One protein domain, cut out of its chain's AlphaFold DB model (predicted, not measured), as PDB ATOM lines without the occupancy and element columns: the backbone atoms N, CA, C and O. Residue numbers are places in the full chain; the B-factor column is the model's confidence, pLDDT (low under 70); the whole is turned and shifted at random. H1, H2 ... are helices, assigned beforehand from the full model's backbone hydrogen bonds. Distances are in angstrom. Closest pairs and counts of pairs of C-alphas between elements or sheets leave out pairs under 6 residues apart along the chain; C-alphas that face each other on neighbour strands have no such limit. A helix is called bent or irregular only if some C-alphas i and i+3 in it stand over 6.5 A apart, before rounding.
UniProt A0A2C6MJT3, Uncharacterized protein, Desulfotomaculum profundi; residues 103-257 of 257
ATOM      1  N   GLY A 103     136.993 106.055  89.135       57.19
ATOM      2  CA  GLY A 103     137.662 105.267  88.103       57.19
ATOM      3  C   GLY A 103     139.125 104.946  88.430       57.19
ATOM      4  O   GLY A 103     139.771 105.599  89.242       57.19
ATOM      5  N   ASN A 104     139.692 103.955  87.734       57.38
ATOM      6  CA  ASN A 104     141.065 103.472  87.969       57.38
ATOM      7  C   ASN A 104     142.171 104.497  87.640       57.38
ATOM      8  O   ASN A 104     143.348 104.224  87.868       57.38
ATOM      9  N   SER A 105     141.814 105.648  87.065       53.81
ATOM     10  CA  SER A 105     142.769 106.659  86.596       53.81
ATOM     11  C   SER A 105     143.105 107.721  87.648       53.81
ATOM     12  O   SER A 105     144.108 108.409  87.489       53.81
ATOM     13  N   ASN A 106     142.296 107.870  88.708       60.09
ATOM     14  CA  ASN A 106     142.515 108.843  89.781       60.09
ATOM     15  C   ASN A 106     142.233 108.206  91.145       60.09
ATOM     16  O   ASN A 106     141.094 107.861  91.449       60.09
ATOM     17  N   SER A 107     143.254 108.105  92.001       78.50
ATOM     18  CA  SER A 107     143.023 107.754  93.403       78.50
ATOM     19  C   SER A 107     142.248 108.873  94.108       78.50
ATOM     20  O   SER A 107     142.367 110.049  93.752       78.50
ATOM     21  N   LEU A 108     141.486 108.531  95.150       81.81
ATOM     22  CA  LEU A 108     140.794 109.521  95.982       81.81
ATOM     23  C   LEU A 108     141.772 110.548  96.580       81.81
ATOM     24  O   LEU A 108     141.458 111.733  96.634       81.81
ATOM     25  N   ILE A 109     142.980 110.111  96.955       86.50
ATOM     26  CA  ILE A 109     144.059 110.990  97.429       86.50
ATOM     27  C   ILE A 109     144.482 111.978  96.338       86.50
ATOM     28  O   ILE A 109     144.580 113.175  96.613       86.50
ATOM     29  N   ASN A 110     144.681 111.507  95.103       84.56
ATOM     30  CA  ASN A 110     145.036 112.373  93.980       84.56
ATOM     31  C   ASN A 110     143.918 113.378  93.706       84.56
ATOM     32  O   ASN A 110     144.200 114.562  93.540       84.56
ATOM     33  N   TYR A 111     142.659 112.929  93.714       85.94
ATOM     34  CA  TYR A 111     141.508 113.804  93.519       85.94
ATOM     35  C   TYR A 111     141.446 114.885  94.602       85.94
ATOM     36  O   TYR A 111     141.472 116.068  94.272       85.94
ATOM     37  N   ILE A 112     141.459 114.499  95.884       88.88
ATOM     38  CA  ILE A 112     141.453 115.439  97.012       88.88
ATOM     39  C   ILE A 112     142.588 116.454  96.853       88.88
ATOM     40  O   ILE A 112     142.326 117.654  96.800       88.88
ATOM     41  N   SER A 113     143.822 115.982  96.683       87.38
ATOM     42  CA  SER A 113     145.006 116.841  96.581       87.38
ATOM     43  C   SER A 113     144.938 117.780  95.371       87.38
ATOM     44  O   SER A 113     145.339 118.935  95.466       87.38
ATOM     45  N   SER A 114     144.376 117.327  94.244       87.25
ATOM     46  CA  SER A 114     144.208 118.151  93.036       87.25
ATOM     47  C   SER A 114     143.145 119.249  93.170       87.25
ATOM     48  O   SER A 114     143.156 120.206  92.402       87.25
ATOM     49  N   THR A 115     142.239 119.129  94.145       90.25
ATOM     50  CA  THR A 115     141.203 120.136  94.440       90.25
ATOM     51  C   THR A 115     141.630 121.167  95.487       90.25
ATOM     52  O   THR A 115     140.798 121.957  95.943       90.25
ATOM     53  N   GLN A 116     142.901 121.155  95.894       94.62
ATOM     54  CA  GLN A 116     143.453 122.154  96.797       94.62
ATOM     55  C   GLN A 116     143.745 123.458  96.045       94.62
ATOM     56  O   GLN A 116     144.419 123.468  95.016       94.62
ATOM     57  N   ASN A 117     143.242 124.567  96.573       94.44
ATOM     58  CA  ASN A 117     143.467 125.909  96.057       94.44
ATOM     59  C   ASN A 117     144.852 126.435  96.471       94.44
ATOM     60  O   ASN A 117     145.472 125.948  97.416       94.44
ATOM     61  N   ASN A 118     145.310 127.498  95.804       92.88
ATOM     62  CA  ASN A 118     146.613 128.122  96.076       92.88
ATOM     63  C   ASN A 118     146.762 128.658  97.510       92.88
ATOM     64  O   ASN A 118     147.882 128.797  97.991       92.88
ATOM     65  N   ASP A 119     145.656 128.986  98.184       92.38
ATOM     66  CA  ASP A 119     145.652 129.440  99.578       92.38
ATOM     67  C   ASP A 119     145.642 128.283 100.594       92.38
ATOM     68  O   ASP A 119     145.636 128.532 101.796       92.38
ATOM     69  N   GLY A 120     145.639 127.033 100.120       94.44
ATOM     70  CA  GLY A 120     145.613 125.813 100.924       94.44
ATOM     71  C   GLY A 120     144.218 125.297 101.275       94.44
ATOM     72  O   GLY A 120     144.103 124.171 101.766       94.44
ATOM     73  N   SER A 121     143.163 126.065 100.985       94.38
ATOM     74  CA  SER A 121     141.783 125.595 101.127       94.38
ATOM     75  C   SER A 121     141.450 124.494 100.121       94.38
ATOM     76  O   SER A 121     142.120 124.353  99.101       94.38
ATOM     77  N   PHE A 122     140.385 123.731 100.361       92.81
ATOM     78  CA  PHE A 122     139.912 122.723  99.408       92.81
ATOM     79  C   PHE A 122     138.558 123.063  98.790       92.81
ATOM     80  O   PHE A 122     137.684 123.684  99.406       92.81
ATOM     81  N   GLY A 123     138.371 122.548  97.575       84.62
ATOM     82  CA  GLY A 123     137.102 122.551  96.866       84.62
ATOM     83  C   GLY A 123     136.762 123.895  96.213       84.62
ATOM     84  O   GLY A 123     137.450 124.898  96.408       84.62
ATOM     85  N   PRO A 124     135.660 123.939  95.446       80.12
ATOM     86  CA  PRO A 124     135.323 125.083  94.595       80.12
ATOM     87  C   PRO A 124     134.967 126.351  95.377       80.12
ATOM     88  O   PRO A 124     135.003 127.446  94.825       80.12
ATOM     89  N   TYR A 125     134.594 126.209  96.650       77.50
ATOM     90  CA  TYR A 125     134.189 127.328  97.498       77.50
ATOM     91  C   TYR A 125     135.316 127.880  98.372       77.50
ATOM     92  O   TYR A 125     135.082 128.878  99.046       77.50
ATOM     93  N   ALA A 126     136.496 127.241  98.381       81.19
ATOM     94  CA  ALA A 126     137.673 127.701  99.124       81.19
ATOM     95  C   ALA A 126     137.380 128.089 100.594       81.19
ATOM     96  O   ALA A 126     137.894 129.077 101.126       81.19
ATOM     97  N   ASN A 127     136.491 127.332 101.249       82.69
ATOM     98  CA  ASN A 127     135.952 127.670 102.565       82.69
ATOM     99  C   ASN A 127     136.357 126.659 103.645       82.69
ATOM    100  O   ASN A 127     136.940 125.605 103.387       82.69
ATOM    101  N   GLU A 128     136.029 127.000 104.881       82.56
ATOM    102  CA  GLU A 128     136.450 126.301 106.091       82.56
ATOM    103  C   GLU A 128     135.881 124.886 106.156       82.56
ATOM    104  O   GLU A 128     136.604 123.919 106.404       82.56
ATOM    105  N   TYR A 129     134.587 124.753 105.856       76.94
ATOM    106  CA  TYR A 129     133.910 123.463 105.805       76.94
ATOM    107  C   TYR A 129     134.518 122.551 104.731       76.94
ATOM    108  O   TYR A 129     134.797 121.381 104.990       76.94
ATOM    109  N   GLY A 130     134.757 123.103 103.539       84.12
ATOM    110  CA  GLY A 130     135.362 122.403 102.413       84.12
ATOM    111  C   GLY A 130     136.802 121.979 102.678       84.12
ATOM    112  O   GLY A 130     137.235 121.001 102.088       84.12
ATOM    113  N   THR A 131     137.505 122.654 103.591       91.50
ATOM    114  CA  THR A 131     138.916 122.394 103.920       91.50
ATOM    115  C   THR A 131     139.084 121.411 105.078       91.50
ATOM    116  O   THR A 131     139.970 120.557 105.031       91.50
ATOM    117  N   LYS A 132     138.222 121.469 106.104       89.62
ATOM    118  CA  LYS A 132     138.377 120.622 107.299       89.62
ATOM    119  C   LYS A 132     138.169 119.138 107.012       89.62
ATOM    120  O   LYS A 132     138.867 118.310 107.582       89.62
ATOM    121  N   VAL A 133     137.243 118.796 106.114       89.38
ATOM    122  CA  VAL A 133     136.940 117.393 105.785       89.38
ATOM    123  C   VAL A 133     138.101 116.731 105.022       89.38
ATOM    124  O   VAL A 133     138.545 115.668 105.452       89.38
ATOM    125  N   PRO A 134     138.668 117.339 103.961       92.31
ATOM    126  CA  PRO A 134     139.907 116.862 103.352       92.31
ATOM    127  C   PRO A 134     141.080 116.776 104.325       92.31
ATOM    128  O   PRO A 134     141.774 115.766 104.318       92.31
ATOM    129  N   LEU A 135     141.280 117.778 105.190       94.88
ATOM    130  CA  LEU A 135     142.325 117.715 106.215       94.88
ATOM    131  C   LEU A 135     142.134 116.497 107.128       94.88
ATOM    132  O   LEU A 135     143.082 115.748 107.331       94.88
ATOM    133  N   GLN A 136     140.916 116.271 107.627       91.50
ATOM    134  CA  GLN A 136     140.597 115.119 108.470       91.50
ATOM    135  C   GLN A 136     140.888 113.796 107.750       91.50
ATOM    136  O   GLN A 136     141.530 112.917 108.320       91.50
ATOM    137  N   ALA A 137     140.472 113.666 106.486       91.56
ATOM    138  CA  ALA A 137     140.699 112.458 105.699       91.56
ATOM    139  C   ALA A 137     142.195 112.201 105.444       91.56
ATOM    140  O   ALA A 137     142.675 111.090 105.654       91.56
ATOM    141  N   LEU A 138     142.943 113.229 105.034       94.31
ATOM    142  CA  LEU A 138     144.379 113.126 104.773       94.31
ATOM    143  C   LEU A 138     145.164 112.829 106.060       94.31
ATOM    144  O   LEU A 138     146.037 111.964 106.058       94.31
ATOM    145  N   ALA A 139     144.823 113.490 107.169       94.06
ATOM    146  CA  ALA A 139     145.440 113.247 108.471       94.06
ATOM    147  C   ALA A 139     145.155 111.835 109.005       94.06
ATOM    148  O   ALA A 139     146.004 111.263 109.685       94.06
ATOM    149  N   ALA A 140     143.990 111.262 108.686       89.81
ATOM    150  CA  ALA A 140     143.637 109.906 109.094       89.81
ATOM    151  C   ALA A 140     144.477 108.832 108.387       89.81
ATOM    152  O   ALA A 140     144.811 107.838 109.021       89.81
ATOM    153  N   VAL A 141     144.835 109.033 107.113       90.56
ATOM    154  CA  VAL A 141     145.551 108.024 106.303       90.56
ATOM    155  C   VAL A 141     147.061 108.241 106.228       90.56
ATOM    156  O   VAL A 141     147.773 107.363 105.750       90.56
ATOM    157  N   LYS A 142     147.582 109.399 106.665       91.44
ATOM    158  CA  LYS A 142     149.004 109.755 106.484       91.44
ATOM    159  C   LYS A 142     149.970 108.735 107.094       91.44
ATOM    160  O   LYS A 142     151.040 108.518 106.535       91.44
ATOM    161  N   ASP A 143     149.587 108.127 108.218       90.50
ATOM    162  CA  ASP A 143     150.430 107.186 108.961       90.50
ATOM    163  C   ASP A 143     150.459 105.789 108.303       90.50
ATOM    164  O   ASP A 143     151.383 105.019 108.550       90.50
ATOM    165  N   ASP A 144     149.502 105.492 107.413       91.00
ATOM    166  CA  ASP A 144     149.450 104.247 106.633       91.00
ATOM    167  C   ASP A 144     150.277 104.329 105.336       91.00
ATOM    168  O   ASP A 144     150.488 103.330 104.643       91.00
ATOM    169  N   LEU A 145     150.750 105.526 104.973       90.81
ATOM    170  CA  LEU A 145     151.529 105.753 103.761       90.81
ATOM    171  C   LEU A 145     153.015 105.495 104.007       90.81
ATOM    172  O   LEU A 145     153.598 105.897 105.011       90.81
ATOM    173  N   THR A 146     153.675 104.873 103.029       93.12
ATOM    174  CA  THR A 146     155.125 104.676 103.088       93.12
ATOM    175  C   THR A 146     155.848 106.016 102.947       93.12
ATOM    176  O   THR A 146     155.763 106.673 101.903       93.12
ATOM    177  N   VAL A 147     156.578 106.402 103.996       93.94
ATOM    178  CA  VAL A 147     157.364 107.641 104.061       93.94
ATOM    179  C   VAL A 147     158.328 107.740 102.878       93.94
ATOM    180  O   VAL A 147     159.006 106.775 102.525       93.94
ATOM    181  N   GLY A 148     158.397 108.926 102.271       89.81
ATOM    182  CA  GLY A 148     159.296 109.230 101.155       89.81
ATOM    183  C   GLY A 148     158.760 108.873  99.765       89.81
ATOM    184  O   GLY A 148     159.403 109.212  98.777       89.81
ATOM    185  N   THR A 149     157.586 108.240  99.663       92.31
ATOM    186  CA  THR A 149     156.904 108.041  98.372       92.31
ATOM    187  C   THR A 149     156.281 109.339  97.848       92.31
ATOM    188  O   THR A 149     155.974 110.247  98.621       92.31
ATOM    189  N   ASP A 150     156.030 109.415  96.539       91.19
ATOM    190  CA  ASP A 150     155.369 110.576  95.920       91.19
ATOM    191  C   ASP A 150     153.992 110.850  96.535       91.19
ATOM    192  O   ASP A 150     153.665 111.997  96.835       91.19
ATOM    193  N   VAL A 151     153.217 109.791  96.796       90.62
ATOM    194  CA  VAL A 151     151.896 109.895  97.434       90.62
ATOM    195  C   VAL A 151     152.025 110.411  98.866       90.62
ATOM    196  O   VAL A 151     151.275 111.301  99.257       90.62
ATOM    197  N   TYR A 152     152.995 109.914  99.640       92.50
ATOM    198  CA  TYR A 152     153.260 110.435 100.983       92.50
ATOM    199  C   TYR A 152     153.608 111.928 100.949       92.50
ATOM    200  O   TYR A 152     153.008 112.720 101.673       92.50
ATOM    201  N   ASN A 153     154.527 112.332 100.068       93.75
ATOM    202  CA  ASN A 153     154.942 113.728  99.937       93.75
ATOM    203  C   ASN A 153     153.777 114.624  99.493       93.75
ATOM    204  O   ASN A 153     153.614 115.728 100.008       93.75
ATOM    205  N   GLN A 154     152.939 114.144  98.571       94.00
ATOM    206  CA  GLN A 154     151.729 114.838  98.137       94.00
ATOM    207  C   GLN A 154     150.757 115.047  99.303       94.00
ATOM    208  O   GLN A 154     150.328 116.175  99.538       94.00
ATOM    209  N   VAL A 155     150.456 113.989 100.060       95.25
ATOM    210  CA  VAL A 155     149.565 114.059 101.226       95.25
ATOM    211  C   VAL A 155     150.120 115.009 102.281       95.25
ATOM    212  O   VAL A 155     149.392 115.883 102.752       95.25
ATOM    213  N   GLN A 156     151.410 114.909 102.603       95.94
ATOM    214  CA  GLN A 156     152.051 115.789 103.577       95.94
ATOM    215  C   GLN A 156     152.015 117.257 103.133       95.94
ATOM    216  O   GLN A 156     151.691 118.135 103.933       95.94
ATOM    217  N   ASN A 157     152.289 117.541 101.857       95.94
ATOM    218  CA  ASN A 157     152.204 118.896 101.312       95.94
ATOM    219  C   ASN A 157     150.775 119.441 101.384       95.94
ATOM    220  O   ASN A 157     150.571 120.579 101.811       95.94
ATOM    221  N   SER A 158     149.780 118.627 101.030       96.62
ATOM    222  CA  SER A 158     148.379 119.031 101.108       96.62
ATOM    223  C   SER A 158     147.914 119.289 102.540       96.62
ATOM    224  O   SER A 158     147.221 120.279 102.780       96.62
ATOM    225  N   ILE A 159     148.349 118.475 103.504       97.56
ATOM    226  CA  ILE A 159     148.115 118.712 104.934       97.56
ATOM    227  C   ILE A 159     148.749 120.040 105.368       97.56
ATOM    228  O   ILE A 159     148.060 120.884 105.941       97.56
ATOM    229  N   ASN A 160     150.023 120.271 105.038       97.38
ATOM    230  CA  ASN A 160     150.746 121.490 105.412       97.38
ATOM    231  C   ASN A 160     150.073 122.757 104.861       97.38
ATOM    232  O   ASN A 160     149.931 123.754 105.569       97.38
ATOM    233  N   ASN A 161     149.616 122.718 103.610       97.06
ATOM    234  CA  ASN A 161     148.907 123.830 102.984       97.06
ATOM    235  C   ASN A 161     147.572 124.130 103.686       97.06
ATOM    236  O   ASN A 161     147.284 125.288 103.989       97.06
ATOM    237  N   ALA A 162     146.784 123.101 104.009       96.75
ATOM    238  CA  ALA A 162     145.518 123.267 104.724       96.75
ATOM    239  C   ALA A 162     145.722 123.788 106.154       96.75
ATOM    240  O   ALA A 162     144.987 124.655 106.624       96.75
ATOM    241  N   ILE A 163     146.764 123.313 106.834       96.81
ATOM    242  CA  ILE A 163     147.193 123.846 108.128       96.81
ATOM    243  C   ILE A 163     147.535 125.333 108.008       96.81
ATOM    244  O   ILE A 163     147.075 126.122 108.826       96.81
ATOM    245  N   ASN A 164     148.301 125.741 106.993       95.81
ATOM    246  CA  ASN A 164     148.675 127.145 106.798       95.81
ATOM    247  C   ASN A 164     147.462 128.043 106.515       95.81
ATOM    248  O   ASN A 164     147.390 129.159 107.042       95.81
ATOM    249  N   TYR A 165     146.485 127.543 105.750       95.00
ATOM    250  CA  TYR A 165     145.193 128.202 105.553       95.00
ATOM    251  C   TYR A 165     144.495 128.470 106.894       95.00
ATOM    252  O   TYR A 165     144.124 129.609 107.198       95.00
ATOM    253  N   PHE A 166     144.365 127.435 107.732       94.94
ATOM    254  CA  PHE A 166     143.723 127.552 109.040       94.94
ATOM    255  C   PHE A 166     144.516 128.429 110.013       94.94
ATOM    256  O   PHE A 166     143.919 129.303 110.639       94.94
ATOM    257  N   LYS A 167     145.844 128.275 110.089       94.44
ATOM    258  CA  LYS A 167     146.734 129.107 110.919       94.44
ATOM    259  C   LYS A 167     146.553 130.587 110.610       94.44
ATOM    260  O   LYS A 167     146.268 131.368 111.510       94.44
ATOM    261  N   THR A 168     146.633 130.964 109.334       93.12
ATOM    262  CA  THR A 168     146.506 132.368 108.902       93.12
ATOM    263  C   THR A 168     145.188 132.984 109.373       93.12
ATOM    264  O   THR A 168     145.151 134.119 109.854       93.12
ATOM    265  N   LYS A 169     144.095 132.224 109.266       92.25
ATOM    266  CA  LYS A 169     142.757 132.668 109.663       92.25
ATOM    267  C   LYS A 169     142.515 132.637 111.172       92.25
ATOM    268  O   LYS A 169     141.759 133.458 111.686       92.25
ATOM    269  N   TYR A 170     143.157 131.725 111.891       93.25
ATOM    270  CA  TYR A 170     143.124 131.714 113.348       93.25
ATOM    271  C   TYR A 170     143.862 132.940 113.908       93.25
ATOM    272  O   TYR A 170     143.295 133.705 114.686       93.25
ATOM    273  N   GLN A 171     145.086 133.205 113.434       91.94
ATOM    274  CA  GLN A 171     145.929 134.316 113.902       91.94
ATOM    275  C   GLN A 171     145.326 135.701 113.668       91.94
ATOM    276  O   GLN A 171     145.591 136.624 114.435       91.94
ATOM    277  N   ASN A 172     144.536 135.874 112.608       90.00
ATOM    278  CA  ASN A 172     143.875 137.147 112.321       90.00
ATOM    279  C   ASN A 172     142.469 137.257 112.944       90.00
ATOM    280  O   ASN A 172     141.772 138.241 112.697       90.00
ATOM    281  N   GLY A 173     142.042 136.260 113.726       89.38
ATOM    282  CA  GLY A 173     140.750 136.246 114.406       89.38
ATOM    283  C   GLY A 173     139.543 135.977 113.510       89.38
ATOM    284  O   GLY A 173     138.418 135.981 114.004       89.38
ATOM    285  N   SER A 174     139.736 135.722 112.211       88.44
ATOM    286  CA  SER A 174     138.635 135.375 111.300       88.44
ATOM    287  C   SER A 174     138.087 133.968 111.535       88.44
ATOM    288  O   SER A 174     137.002 133.642 111.051       88.44
ATOM    289  N   MET A 175     138.821 133.140 112.282       87.94
ATOM    290  CA  MET A 175     138.439 131.769 112.576       87.94
ATOM    291  C   MET A 175     138.783 131.374 114.012       87.94
ATOM    292  O   MET A 175     139.747 130.661 114.269       87.94
ATOM    293  N   THR A 176     137.980 131.848 114.960       90.12
ATOM    294  CA  THR A 176     138.075 131.446 116.368       90.12
ATOM    295  C   THR A 176     137.382 130.109 116.611       90.12
ATOM    296  O   THR A 176     136.393 129.787 115.950       90.12
ATOM    297  N   TYR A 177     137.873 129.351 117.591       94.44
ATOM    298  CA  TYR A 177     137.251 128.101 118.020       94.44
ATOM    299  C   TYR A 177     135.866 128.331 118.628       94.44
ATOM    300  O   TYR A 177     135.686 129.193 119.487       94.44
ATOM    301  N   ASP A 178     134.910 127.519 118.189       93.31
ATOM    302  CA  ASP A 178     133.604 127.333 118.813       93.31
ATOM    303  C   ASP A 178     133.272 125.845 118.724       93.31
ATOM    304  O   ASP A 178     133.168 125.289 117.630       93.31
ATOM    305  N   VAL A 179     133.074 125.197 119.871       92.31
ATOM    306  CA  VAL A 179     132.775 123.763 119.950       92.31
ATOM    307  C   VAL A 179     131.551 123.351 119.113       92.31
ATOM    308  O   VAL A 179     131.514 122.240 118.581       92.31
ATOM    309  N   ASN A 180     130.571 124.245 118.924       88.19
ATOM    310  CA  ASN A 180     129.406 124.037 118.050       88.19
ATOM    311  C   ASN A 180     129.461 124.838 116.748       88.19
ATOM    312  O   ASN A 180     128.478 124.854 115.999       88.19
ATOM    313  N   GLY A 181     130.584 125.493 116.482       84.50
ATOM    314  CA  GLY A 181     130.766 126.344 115.326       84.50
ATOM    315  C   GLY A 181     130.588 125.577 114.020       84.50
ATOM    316  O   GLY A 181     130.842 124.380 113.906       84.50
ATOM    317  N   TRP A 182     130.168 126.281 112.976       77.50
ATOM    318  CA  TRP A 182     130.156 125.694 111.636       77.50
ATOM    319  C   TRP A 182     131.575 125.610 111.046       77.50
ATOM    320  O   TRP A 182     131.948 124.610 110.420       77.50
ATOM    321  N   ASN A 183     132.371 126.655 111.289       79.38
ATOM    322  CA  ASN A 183     133.651 126.885 110.625       79.38
ATOM    323  C   ASN A 183     134.803 126.123 111.298       79.38
ATOM    324  O   ASN A 183     135.421 125.282 110.650       79.38
ATOM    325  N   PHE A 184     135.055 126.373 112.587       88.81
ATOM    326  CA  PHE A 184     136.209 125.839 113.323       88.81
ATOM    327  C   PHE A 184     135.771 125.199 114.638       88.81
ATOM    328  O   PHE A 184     135.806 125.809 115.706       88.81
ATOM    329  N   ASP A 185     135.291 123.967 114.508       92.75
ATOM    330  CA  ASP A 185     134.715 123.162 115.579       92.75
ATOM    331  C   ASP A 185     135.668 122.081 116.090       92.75
ATOM    332  O   ASP A 185     136.798 121.933 115.622       92.75
ATOM    333  N   TYR A 186     135.178 121.292 117.045       94.62
ATOM    334  CA  TYR A 186     135.880 120.155 117.645       94.62
ATOM    335  C   TYR A 186     136.510 119.200 116.612       94.62
ATOM    336  O   TYR A 186     137.609 118.706 116.833       94.62
ATOM    337  N   ARG A 187     135.868 118.994 115.451       92.19
ATOM    338  CA  ARG A 187     136.405 118.159 114.356       92.19
ATOM    339  C   ARG A 187     137.640 118.763 113.707       92.19
ATOM    340  O   ARG A 187     138.531 118.032 113.293       92.19
ATOM    341  N   CYS A 188     137.694 120.090 113.592       93.81
ATOM    342  CA  CYS A 188     138.875 120.764 113.067       93.81
ATOM    343  C   CYS A 188     140.047 120.627 114.045       93.81
ATOM    344  O   CYS A 188     141.153 120.295 113.631       93.81
ATOM    345  N   VAL A 189     139.785 120.796 115.347       96.00
ATOM    346  CA  VAL A 189     140.785 120.585 116.407       96.00
ATOM    347  C   VAL A 189     141.305 119.145 116.391       96.00
ATOM    348  O   VAL A 189     142.516 118.942 116.365       96.00
ATOM    349  N   GLU A 190     140.408 118.155 116.332       94.12
ATOM    350  CA  GLU A 190     140.771 116.737 116.211       94.12
ATOM    351  C   GLU A 190     141.640 116.488 114.968       94.12
ATOM    352  O   GLU A 190     142.701 115.875 115.069       94.12
ATOM    353  N   ALA A 191     141.233 117.003 113.804       94.44
ATOM    354  CA  ALA A 191     141.967 116.825 112.554       94.44
ATOM    355  C   ALA A 191     143.367 117.460 112.593       94.44
ATOM    356  O   ALA A 191     144.323 116.857 112.110       94.44
ATOM    357  N   LEU A 192     143.508 118.650 113.185       96.56
ATOM    358  CA  LEU A 192     144.797 119.329 113.340       96.56
ATOM    359  C   LEU A 192     145.724 118.577 114.302       96.56
ATOM    360  O   LEU A 192     146.885 118.339 113.975       96.56
ATOM    361  N   ALA A 193     145.203 118.143 115.452       95.94
ATOM    362  CA  ALA A 193     145.961 117.326 116.396       95.94
ATOM    363  C   ALA A 193     146.402 116.001 115.747       95.94
ATOM    364  O   ALA A 193     147.569 115.621 115.832       95.94
ATOM    365  N   LYS A 194     145.505 115.336 115.005       93.69
ATOM    366  CA  LYS A 194     145.812 114.112 114.249       93.69
ATOM    367  C   LYS A 194     146.836 114.354 113.135       93.69
ATOM    368  O   LYS A 194     147.657 113.479 112.860       93.69
ATOM    369  N   ALA A 195     146.837 115.540 112.526       96.00
ATOM    370  CA  ALA A 195     147.849 115.958 111.559       96.00
ATOM    371  C   ALA A 195     149.237 116.188 112.192       96.00
ATOM    372  O   ALA A 195     150.220 116.276 111.458       96.00
ATOM    373  N   GLY A 196     149.336 116.203 113.526       94.69
ATOM    374  CA  GLY A 196     150.584 116.358 114.274       94.69
ATOM    375  C   GLY A 196     150.916 117.804 114.640       94.69
ATOM    376  O   GLY A 196     152.063 118.096 114.969       94.69
ATOM    377  N   GLU A 197     149.946 118.716 114.565       96.69
ATOM    378  CA  GLU A 197     150.160 120.113 114.929       96.69
ATOM    379  C   GLU A 197     150.271 120.312 116.443       96.69
ATOM    380  O   GLU A 197     149.435 119.845 117.216       96.69
ATOM    381  N   ASP A 198     151.272 121.089 116.863       96.19
ATOM    382  CA  ASP A 198     151.354 121.601 118.228       96.19
ATOM    383  C   ASP A 198     150.481 122.857 118.366       96.19
ATOM    384  O   ASP A 198     150.886 123.973 118.033       96.19
ATOM    385  N   LEU A 199     149.264 122.663 118.876       97.06
ATOM    386  CA  LEU A 199     148.256 123.719 119.032       97.06
ATOM    387  C   LEU A 199     148.524 124.673 120.210       97.06
ATOM    388  O   LEU A 199     147.696 125.545 120.484       97.06
ATOM    389  N   SER A 200     149.645 124.511 120.921       96.19
ATOM    390  CA  SER A 200     150.012 125.340 122.075       96.19
ATOM    391  C   SER A 200     150.880 126.554 121.725       96.19
ATOM    392  O   SER A 200     151.063 127.440 122.559       96.19
ATOM    393  N   VAL A 201     151.400 126.635 120.494       93.19
ATOM    394  CA  VAL A 201     152.418 127.629 120.123       93.19
ATOM    395  C   VAL A 201     152.238 128.219 118.720       93.19
ATOM    396  O   VAL A 201     151.492 127.729 117.872       93.19
ATOM    397  N   GLY A 202     152.982 129.301 118.462       90.38
ATOM    398  CA  GLY A 202     153.232 129.840 117.126       90.38
ATOM    399  C   GLY A 202     151.972 130.263 116.371       90.38
ATOM    400  O   GLY A 202     151.275 131.195 116.769       90.38
ATOM    401  N   GLY A 203     151.710 129.579 115.251       89.31
ATOM    402  CA  GLY A 203     150.571 129.818 114.354       89.31
ATOM    403  C   GLY A 203     149.196 129.659 115.002       89.31
ATOM    404  O   GLY A 203     148.196 130.083 114.435       89.31
ATOM    405  N   TRP A 204     149.147 129.070 116.191       96.31
ATOM    406  CA  TRP A 204     147.922 128.793 116.926       96.31
ATOM    407  C   TRP A 204     147.730 129.716 118.120       96.31
ATOM    408  O   TRP A 204     147.012 129.360 119.041       96.31
ATOM    409  N   VAL A 205     148.357 130.894 118.127       94.94
ATOM    410  CA  VAL A 205     148.153 131.913 119.163       94.94
ATOM    411  C   VAL A 205     147.391 133.096 118.577       94.94
ATOM    412  O   VAL A 205     147.838 133.716 117.612       94.94
ATOM    413  N   TYR A 206     146.255 133.429 119.186       94.06
ATOM    414  CA  TYR A 206     145.443 134.596 118.850       94.06
ATOM    415  C   TYR A 206     145.139 135.391 120.122       94.06
ATOM    416  O   TYR A 206     144.746 134.825 121.139       94.06
ATOM    417  N   ASN A 207     145.361 136.709 120.091       93.19
ATOM    418  CA  ASN A 207     145.211 137.598 121.255       93.19
ATOM    419  C   ASN A 207     145.926 137.107 122.532       93.19
ATOM    420  O   ASN A 207     145.447 137.317 123.642       93.19
ATOM    421  N   GLY A 208     147.089 136.464 122.375       92.94
ATOM    422  CA  GLY A 208     147.902 135.965 123.489       92.94
ATOM    423  C   GLY A 208     147.453 134.624 124.076       92.94
ATOM    424  O   GLY A 208     148.118 134.130 124.980       92.94
ATOM    425  N   THR A 209     146.391 134.014 123.547       95.06
ATOM    426  CA  THR A 209     145.891 132.701 123.978       95.06
ATOM    427  C   THR A 209     146.125 131.680 122.873       95.06
ATOM    428  O   THR A 209     145.847 131.956 121.702       95.06
ATOM    429  N   SER A 210     146.650 130.502 123.222       96.75
ATOM    430  CA  SER A 210     146.809 129.418 122.252       96.75
ATOM    431  C   SER A 210     145.467 128.742 121.933       96.75
ATOM    432  O   SER A 210     144.509 128.811 122.711       96.75
ATOM    433  N   LEU A 211     145.378 128.046 120.799       97.31
ATOM    434  CA  LEU A 211     144.211 127.236 120.462       97.31
ATOM    435  C   LEU A 211     144.017 126.127 121.497       97.31
ATOM    436  O   LEU A 211     142.889 125.911 121.939       97.31
ATOM    437  N   LYS A 212     145.105 125.490 121.947       97.88
ATOM    438  CA  LYS A 212     145.065 124.528 123.053       97.88
ATOM    439  C   LYS A 212     144.430 125.136 124.306       97.88
ATOM    440  O   LYS A 212     143.490 124.554 124.842       97.88
ATOM    441  N   ASP A 213     144.882 126.311 124.740       97.81
ATOM    442  CA  ASP A 213     144.344 126.965 125.942       97.81
ATOM    443  C   ASP A 213     142.882 127.380 125.759       97.81
ATOM    444  O   ASP A 213     142.085 127.277 126.688       97.81
ATOM    445  N   THR A 214     142.503 127.799 124.548       97.19
ATOM    446  CA  THR A 214     141.113 128.133 124.208       97.19
ATOM    447  C   THR A 214     140.200 126.911 124.352       97.19
ATOM    448  O   THR A 214     139.122 127.011 124.939       97.19
ATOM    449  N   VAL A 215     140.637 125.747 123.861       98.12
ATOM    450  CA  VAL A 215     139.899 124.479 123.983       98.12
ATOM    451  C   VAL A 215     139.817 124.035 125.445       98.12
ATOM    452  O   VAL A 215     138.729 123.717 125.921       98.12
ATOM    453  N   ILE A 216     140.929 124.082 126.190       98.31
ATOM    454  CA  ILE A 216     140.961 123.739 127.622       98.31
ATOM    455  C   ILE A 216     140.024 124.649 128.423       98.31
ATOM    456  O   ILE A 216     139.282 124.164 129.277       98.31
ATOM    457  N   ALA A 217     140.016 125.953 128.140       97.81
ATOM    458  CA  ALA A 217     139.129 126.904 128.799       97.81
ATOM    459  C   ALA A 217     137.648 126.628 128.486       97.81
ATOM    460  O   ALA A 217     136.826 126.649 129.403       97.81
ATOM    461  N   SER A 218     137.306 126.323 127.226       97.38
ATOM    462  CA  SER A 218     135.939 125.950 126.822       97.38
ATOM    463  C   SER A 218     135.465 124.694 127.554       97.38
ATOM    464  O   SER A 218     134.430 124.702 128.229       97.38
ATOM    465  N   ALA A 219     136.279 123.638 127.521       97.75
ATOM    466  CA  ALA A 219     135.977 122.380 128.184       97.75
ATOM    467  C   ALA A 219     135.909 122.533 129.712       97.75
ATOM    468  O   ALA A 219     135.034 121.948 130.344       97.75
ATOM    469  N   GLY A 220     136.768 123.362 130.315       97.44
ATOM    470  CA  GLY A 220     136.736 123.674 131.746       97.44
ATOM    471  C   GLY A 220     135.489 124.451 132.172       97.44
ATOM    472  O   GLY A 220     134.890 124.135 133.200       97.44
ATOM    473  N   ALA A 221     135.042 125.418 131.367       96.25
ATOM    474  CA  ALA A 221     133.785 126.128 131.608       96.25
ATOM    475  C   ALA A 221     132.575 125.182 131.531       96.25
ATOM    476  O   ALA A 221     131.648 125.290 132.338       96.25
ATOM    477  N   THR A 222     132.609 124.229 130.597       96.31
ATOM    478  CA  THR A 222     131.599 123.175 130.476       96.31
ATOM    479  C   THR A 222     131.646 122.205 131.657       96.31
ATOM    480  O   THR A 222     130.612 121.944 132.263       96.31
ATOM    481  N   ALA A 223     132.833 121.742 132.056       95.69
ATOM    482  CA  ALA A 223     133.028 120.842 133.193       95.69
ATOM    483  C   ALA A 223     132.604 121.468 134.533       95.69
ATOM    484  O   ALA A 223     132.205 120.754 135.448       95.69
ATOM    485  N   ALA A 224     132.638 122.797 134.658       96.06
ATOM    486  CA  ALA A 224     132.132 123.491 135.841       96.06
ATOM    487  C   ALA A 224     130.596 123.443 135.962       96.06
ATOM    488  O   ALA A 224     130.071 123.588 137.063       96.06
ATOM    489  N   ASN A 225     129.869 123.263 134.851       93.56
ATOM    490  CA  ASN A 225     128.404 123.198 134.822       93.56
ATOM    491  C   ASN A 225     127.913 122.198 133.752       93.56
ATOM    492  O   ASN A 225     127.250 122.600 132.793       93.56
ATOM    493  N   PRO A 226     128.220 120.896 133.859       85.94
ATOM    494  CA  PRO A 226     127.993 119.985 132.743       85.94
ATOM    495  C   PRO A 226     126.502 119.660 132.557       85.94
ATOM    496  O   PRO A 226     126.039 119.497 131.433       85.94
ATOM    497  N   THR A 227     125.706 119.707 133.630       87.81
ATOM    498  CA  THR A 227     124.265 119.396 133.620       87.81
ATOM    499  C   THR A 227     123.399 120.404 132.859       87.81
ATOM    500  O   THR A 227     122.243 120.111 132.559       87.81
ATOM    501  N   VAL A 228     123.925 121.595 132.540       82.88
ATOM    502  CA  VAL A 228     123.206 122.581 131.711       82.88
ATOM    503  C   VAL A 228     123.433 122.370 130.214       82.88
ATOM    504  O   VAL A 228     122.867 123.102 129.398       82.88
ATOM    505  N   LYS A 229     124.290 121.415 129.841       90.38
ATOM    506  CA  LYS A 229     124.617 121.081 128.458       90.38
ATOM    507  C   LYS A 229     124.004 119.737 128.091       90.38
ATOM    508  O   LYS A 229     123.849 118.857 128.928       90.38
ATOM    509  N   ASP A 230     123.632 119.594 126.824       91.25
ATOM    510  CA  ASP A 230     123.180 118.307 126.307       91.25
ATOM    511  C   ASP A 230     124.366 117.366 126.032       91.25
ATOM    512  O   ASP A 230     125.516 117.794 125.898       91.25
ATOM    513  N   ALA A 231     124.073 116.070 125.908       89.25
ATOM    514  CA  ALA A 231     125.081 115.038 125.671       89.25
ATOM    515  C   ALA A 231     125.905 115.273 124.391       89.25
ATOM    516  O   ALA A 231     127.071 114.889 124.322       89.25
ATOM    517  N   VAL A 232     125.327 115.920 123.371       91.69
ATOM    518  CA  VAL A 232     126.034 116.218 122.120       91.69
ATOM    519  C   VAL A 232     127.072 117.312 122.352       91.69
ATOM    520  O   VAL A 232     128.189 117.203 121.856       91.69
ATOM    521  N   TYR A 233     126.736 118.349 123.113       94.62
ATOM    522  CA  TYR A 233     127.670 119.400 123.503       94.62
ATOM    523  C   TYR A 233     128.826 118.823 124.328       94.62
ATOM    524  O   TYR A 233     129.986 119.081 124.007       94.62
ATOM    525  N   LEU A 234     128.520 118.007 125.345       94.50
ATOM    526  CA  LEU A 234     129.529 117.364 126.195       94.50
ATOM    527  C   LEU A 234     130.483 116.485 125.372       94.50
ATOM    528  O   LEU A 234     131.698 116.606 125.508       94.50
ATOM    529  N   ALA A 235     129.954 115.676 124.447       94.00
ATOM    530  CA  ALA A 235     130.767 114.821 123.582       94.00
ATOM    531  C   ALA A 235     131.730 115.620 122.686       94.00
ATOM    532  O   ALA A 235     132.859 115.188 122.443       94.00
ATOM    533  N   LYS A 236     131.312 116.796 122.202       96.06
ATOM    534  CA  LYS A 236     132.166 117.669 121.382       96.06
ATOM    535  C   LYS A 236     133.304 118.280 122.192       96.06
ATOM    536  O   LYS A 236     134.439 118.267 121.721       96.06
ATOM    537  N   GLU A 237     133.018 118.766 123.401       97.50
ATOM    538  CA  GLU A 237     134.057 119.279 124.306       97.50
ATOM    539  C   GLU A 237     135.038 118.177 124.695       97.50
ATOM    540  O   GLU A 237     136.246 118.379 124.629       97.50
ATOM    541  N   LEU A 238     134.527 116.987 125.024       95.94
ATOM    542  CA  LEU A 238     135.354 115.833 125.351       95.94
ATOM    543  C   LEU A 238     136.272 115.447 124.180       95.94
ATOM    544  O   LEU A 238     137.461 115.223 124.391       95.94
ATOM    545  N   THR A 239     135.749 115.432 122.949       95.44
ATOM    546  CA  THR A 239     136.532 115.124 121.739       95.44
ATOM    547  C   THR A 239     137.662 116.135 121.527       95.44
ATOM    548  O   THR A 239     138.812 115.746 121.330       95.44
ATOM    549  N   ALA A 240     137.358 117.436 121.597       97.50
ATOM    550  CA  ALA A 240     138.363 118.482 121.414       97.50
ATOM    551  C   ALA A 240     139.402 118.484 122.545       97.50
ATOM    552  O   ALA A 240     140.598 118.582 122.277       97.50
ATOM    553  N   LEU A 241     138.960 118.343 123.800       98.25
ATOM    554  CA  LEU A 241     139.840 118.308 124.965       98.25
ATOM    555  C   LEU A 241     140.804 117.124 124.891       98.25
ATOM    556  O   LEU A 241     142.008 117.317 125.038       98.25
ATOM    557  N   TYR A 242     140.296 115.924 124.610       97.00
ATOM    558  CA  TYR A 242     141.123 114.722 124.516       97.00
ATOM    559  C   TYR A 242     142.178 114.833 123.406       97.00
ATOM    560  O   TYR A 242     143.293 114.341 123.562       97.00
ATOM    561  N   ALA A 243     141.858 115.524 122.306       96.31
ATOM    562  CA  ALA A 243     142.795 115.753 121.211       96.31
ATOM    563  C   ALA A 243     143.978 116.666 121.594       96.31
ATOM    564  O   ALA A 243     145.073 116.481 121.065       96.31
ATOM    565  N   VAL A 244     143.788 117.640 122.495       97.38
ATOM    566  CA  VAL A 244     144.818 118.655 122.822       97.38
ATOM    567  C   VAL A 244     145.479 118.471 124.190       97.38
ATOM    568  O   VAL A 244     146.604 118.932 124.414       97.38
ATOM    569  N   ASP A 245     144.780 117.820 125.116       97.31
ATOM    570  CA  ASP A 245     145.233 117.507 126.466       97.31
ATOM    571  C   ASP A 245     144.582 116.204 126.971       97.31
ATOM    572  O   ASP A 245     143.667 116.236 127.801       97.31
ATOM    573  N   PRO A 246     145.064 115.033 126.512       96.06
ATOM    574  CA  PRO A 246     144.536 113.730 126.927       96.06
ATOM    575  C   PRO A 246     144.754 113.428 128.420       96.06
ATOM    576  O   PRO A 246     144.252 112.428 128.924       96.06
ATOM    577  N   THR A 247     145.507 114.274 129.135       96.19
ATOM    578  CA  THR A 247     145.774 114.142 130.573       96.19
ATOM    579  C   THR A 247     144.922 115.064 131.443       96.19
ATOM    580  O   THR A 247     145.059 115.053 132.666       96.19
ATOM    581  N   SER A 248     144.037 115.859 130.836       96.88
ATOM    582  CA  SER A 248     143.207 116.823 131.552       96.88
ATOM    583  C   SER A 248     142.296 116.152 132.582       96.88
ATOM    584  O   SER A 248     141.553 115.222 132.271       96.88
ATOM    585  N   THR A 249     142.247 116.690 133.802       94.94
ATOM    586  CA  THR A 249     141.319 116.215 134.843       94.94
ATOM    587  C   THR A 249     139.850 116.451 134.483       94.94
ATOM    588  O   THR A 249     138.974 115.762 135.003       94.94
ATOM    589  N   ASN A 250     139.569 117.398 133.582       96.06
ATOM    590  CA  ASN A 250     138.212 117.694 133.121       96.06
ATOM    591  C   ASN A 250     137.632 116.579 132.240       96.06
ATOM    592  O   ASN A 250     136.415 116.517 132.100       96.06
ATOM    593  N   ILE A 251     138.462 115.681 131.693       95.62
ATOM    594  CA  ILE A 251     138.001 114.521 130.914       95.62
ATOM    595  C   ILE A 251     137.053 113.659 131.747       95.62
ATOM    596  O   ILE A 251     135.960 113.352 131.284       95.62
ATOM    597  N   ASN A 252     137.429 113.331 132.987       92.12
ATOM    598  CA  ASN A 252     136.594 112.498 133.855       92.12
ATOM    599  C   ASN A 252     135.281 113.207 134.211       92.12
ATOM    600  O   ASN A 252     134.223 112.600 134.148       92.12
ATOM    601  N   ILE A 253     135.331 114.513 134.494       92.25
ATOM    602  CA  ILE A 253     134.129 115.299 134.820       92.25
ATOM    603  C   ILE A 253     133.153 115.325 133.639       92.25
ATOM    604  O   ILE A 253     131.954 115.163 133.833       92.25
ATOM    605  N   LEU A 254     133.657 115.537 132.421       91.75
ATOM    606  CA  LEU A 254     132.831 115.558 131.212       91.75
ATOM    607  C   LEU A 254     132.319 114.166 130.827       91.75
ATOM    608  O   LEU A 254     131.248 114.072 130.239       91.75
ATOM    609  N   ALA A 255     133.079 113.109 131.120       87.38
ATOM    610  CA  ALA A 255     132.695 111.733 130.826       87.38
ATOM    611  C   ALA A 255     131.658 111.173 131.818       87.38
ATOM    612  O   ALA A 255     130.831 110.356 131.418       87.38
ATOM    613  N   ASP A 256     131.703 111.608 133.080       85.44
ATOM    614  CA  ASP A 256     130.807 111.147 134.150       85.44
ATOM    615  C   ASP A 256     129.462 111.903 134.201       85.44
ATOM    616  O   ASP A 256     128.552 111.475 134.918       85.44
ATOM    617  N   ALA A 257     129.338 113.033 133.494       83.50
ATOM    618  CA  ALA A 257     128.163 113.912 133.517       83.50
ATOM    619  C   ALA A 257     127.057 113.516 132.527       83.50
ATOM    620  O   ALA A 257     125.872 113.658 132.913       83.50
TER     621      ALA A 257
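Overview. This is residues 103 to 257 of the 257 residues of an uncharacterized protein of Desulfotomaculum profundi (UniProt A0A2C6MJT3). Two lobes of helices stand at the ends of an elongated body, H1, H2 and H3 in one and H5, H6 and H7 in the other, with short H4 in the middle packing on H2 and H6. The printed part has 155 residues with seven named helices, H1 to H7 in chain order, and no named strand; the class is all helix. It is compact, with a radius of gyration of the C-alphas of 16.4 A, and spans 52 by 31 by 26 A.

Arrangement. H1, residues 108 to 114, touches residues 151 to 158 alone of H3, residues 150 to 171; the closest C-alphas, of Ser 113 and Ser 158, are 6.1 A apart. H2, residues 128 to 144, is irregular, with C-alphas 140 and 143 7.3 A apart. H2 and H3 form a helical hairpin at a steep tilt of 39 degrees, closest at the C-alphas of Leu 135 and Ile 159, 6.0 A. H4, residues 186 to 194, touches H2 at the C-alphas of Gln 136 and Ala 191, 4.6 A. The hub, H6, residues 231 to 244, touches H4 at a shallow tilt of 23 degrees, the same way, closest at the C-alphas of Tyr 186 and Ala 240, 4.8 A. H5, residues 211 to 224, forms a helical hairpin with H6; the closest C-alphas, of Ala 219 and Glu 237, are 5.3 A apart. H7, residues 250 to 256, touches H6, closest at the C-alphas of Leu 234 and Leu 254, 6.3 A. H1 and H7 are apart. Every O i to N i+4 pair is within hydrogen-bond range in H1, H3, H4, H5, H6 and H7, and 9 of 13 in H2.

Along the chain. H1 begins at C-alpha 108 (140.794, 109.521, 95.982) and H7 ends at C-alpha 256 (130.807, 111.147, 134.150). H3 is 31.2 A long, H2 25.6 A, H6 20.3 A and H5 19.9 A.

Size, cuts and confidence. The C-alphas of Ser 105 and Ala 224, the two farthest apart, are 53.1 A apart. The printed part has no cut; the links H1 to H2, H3 to H4 and H4 to H5 are long. Residues 103 to 106 have pLDDT under 70.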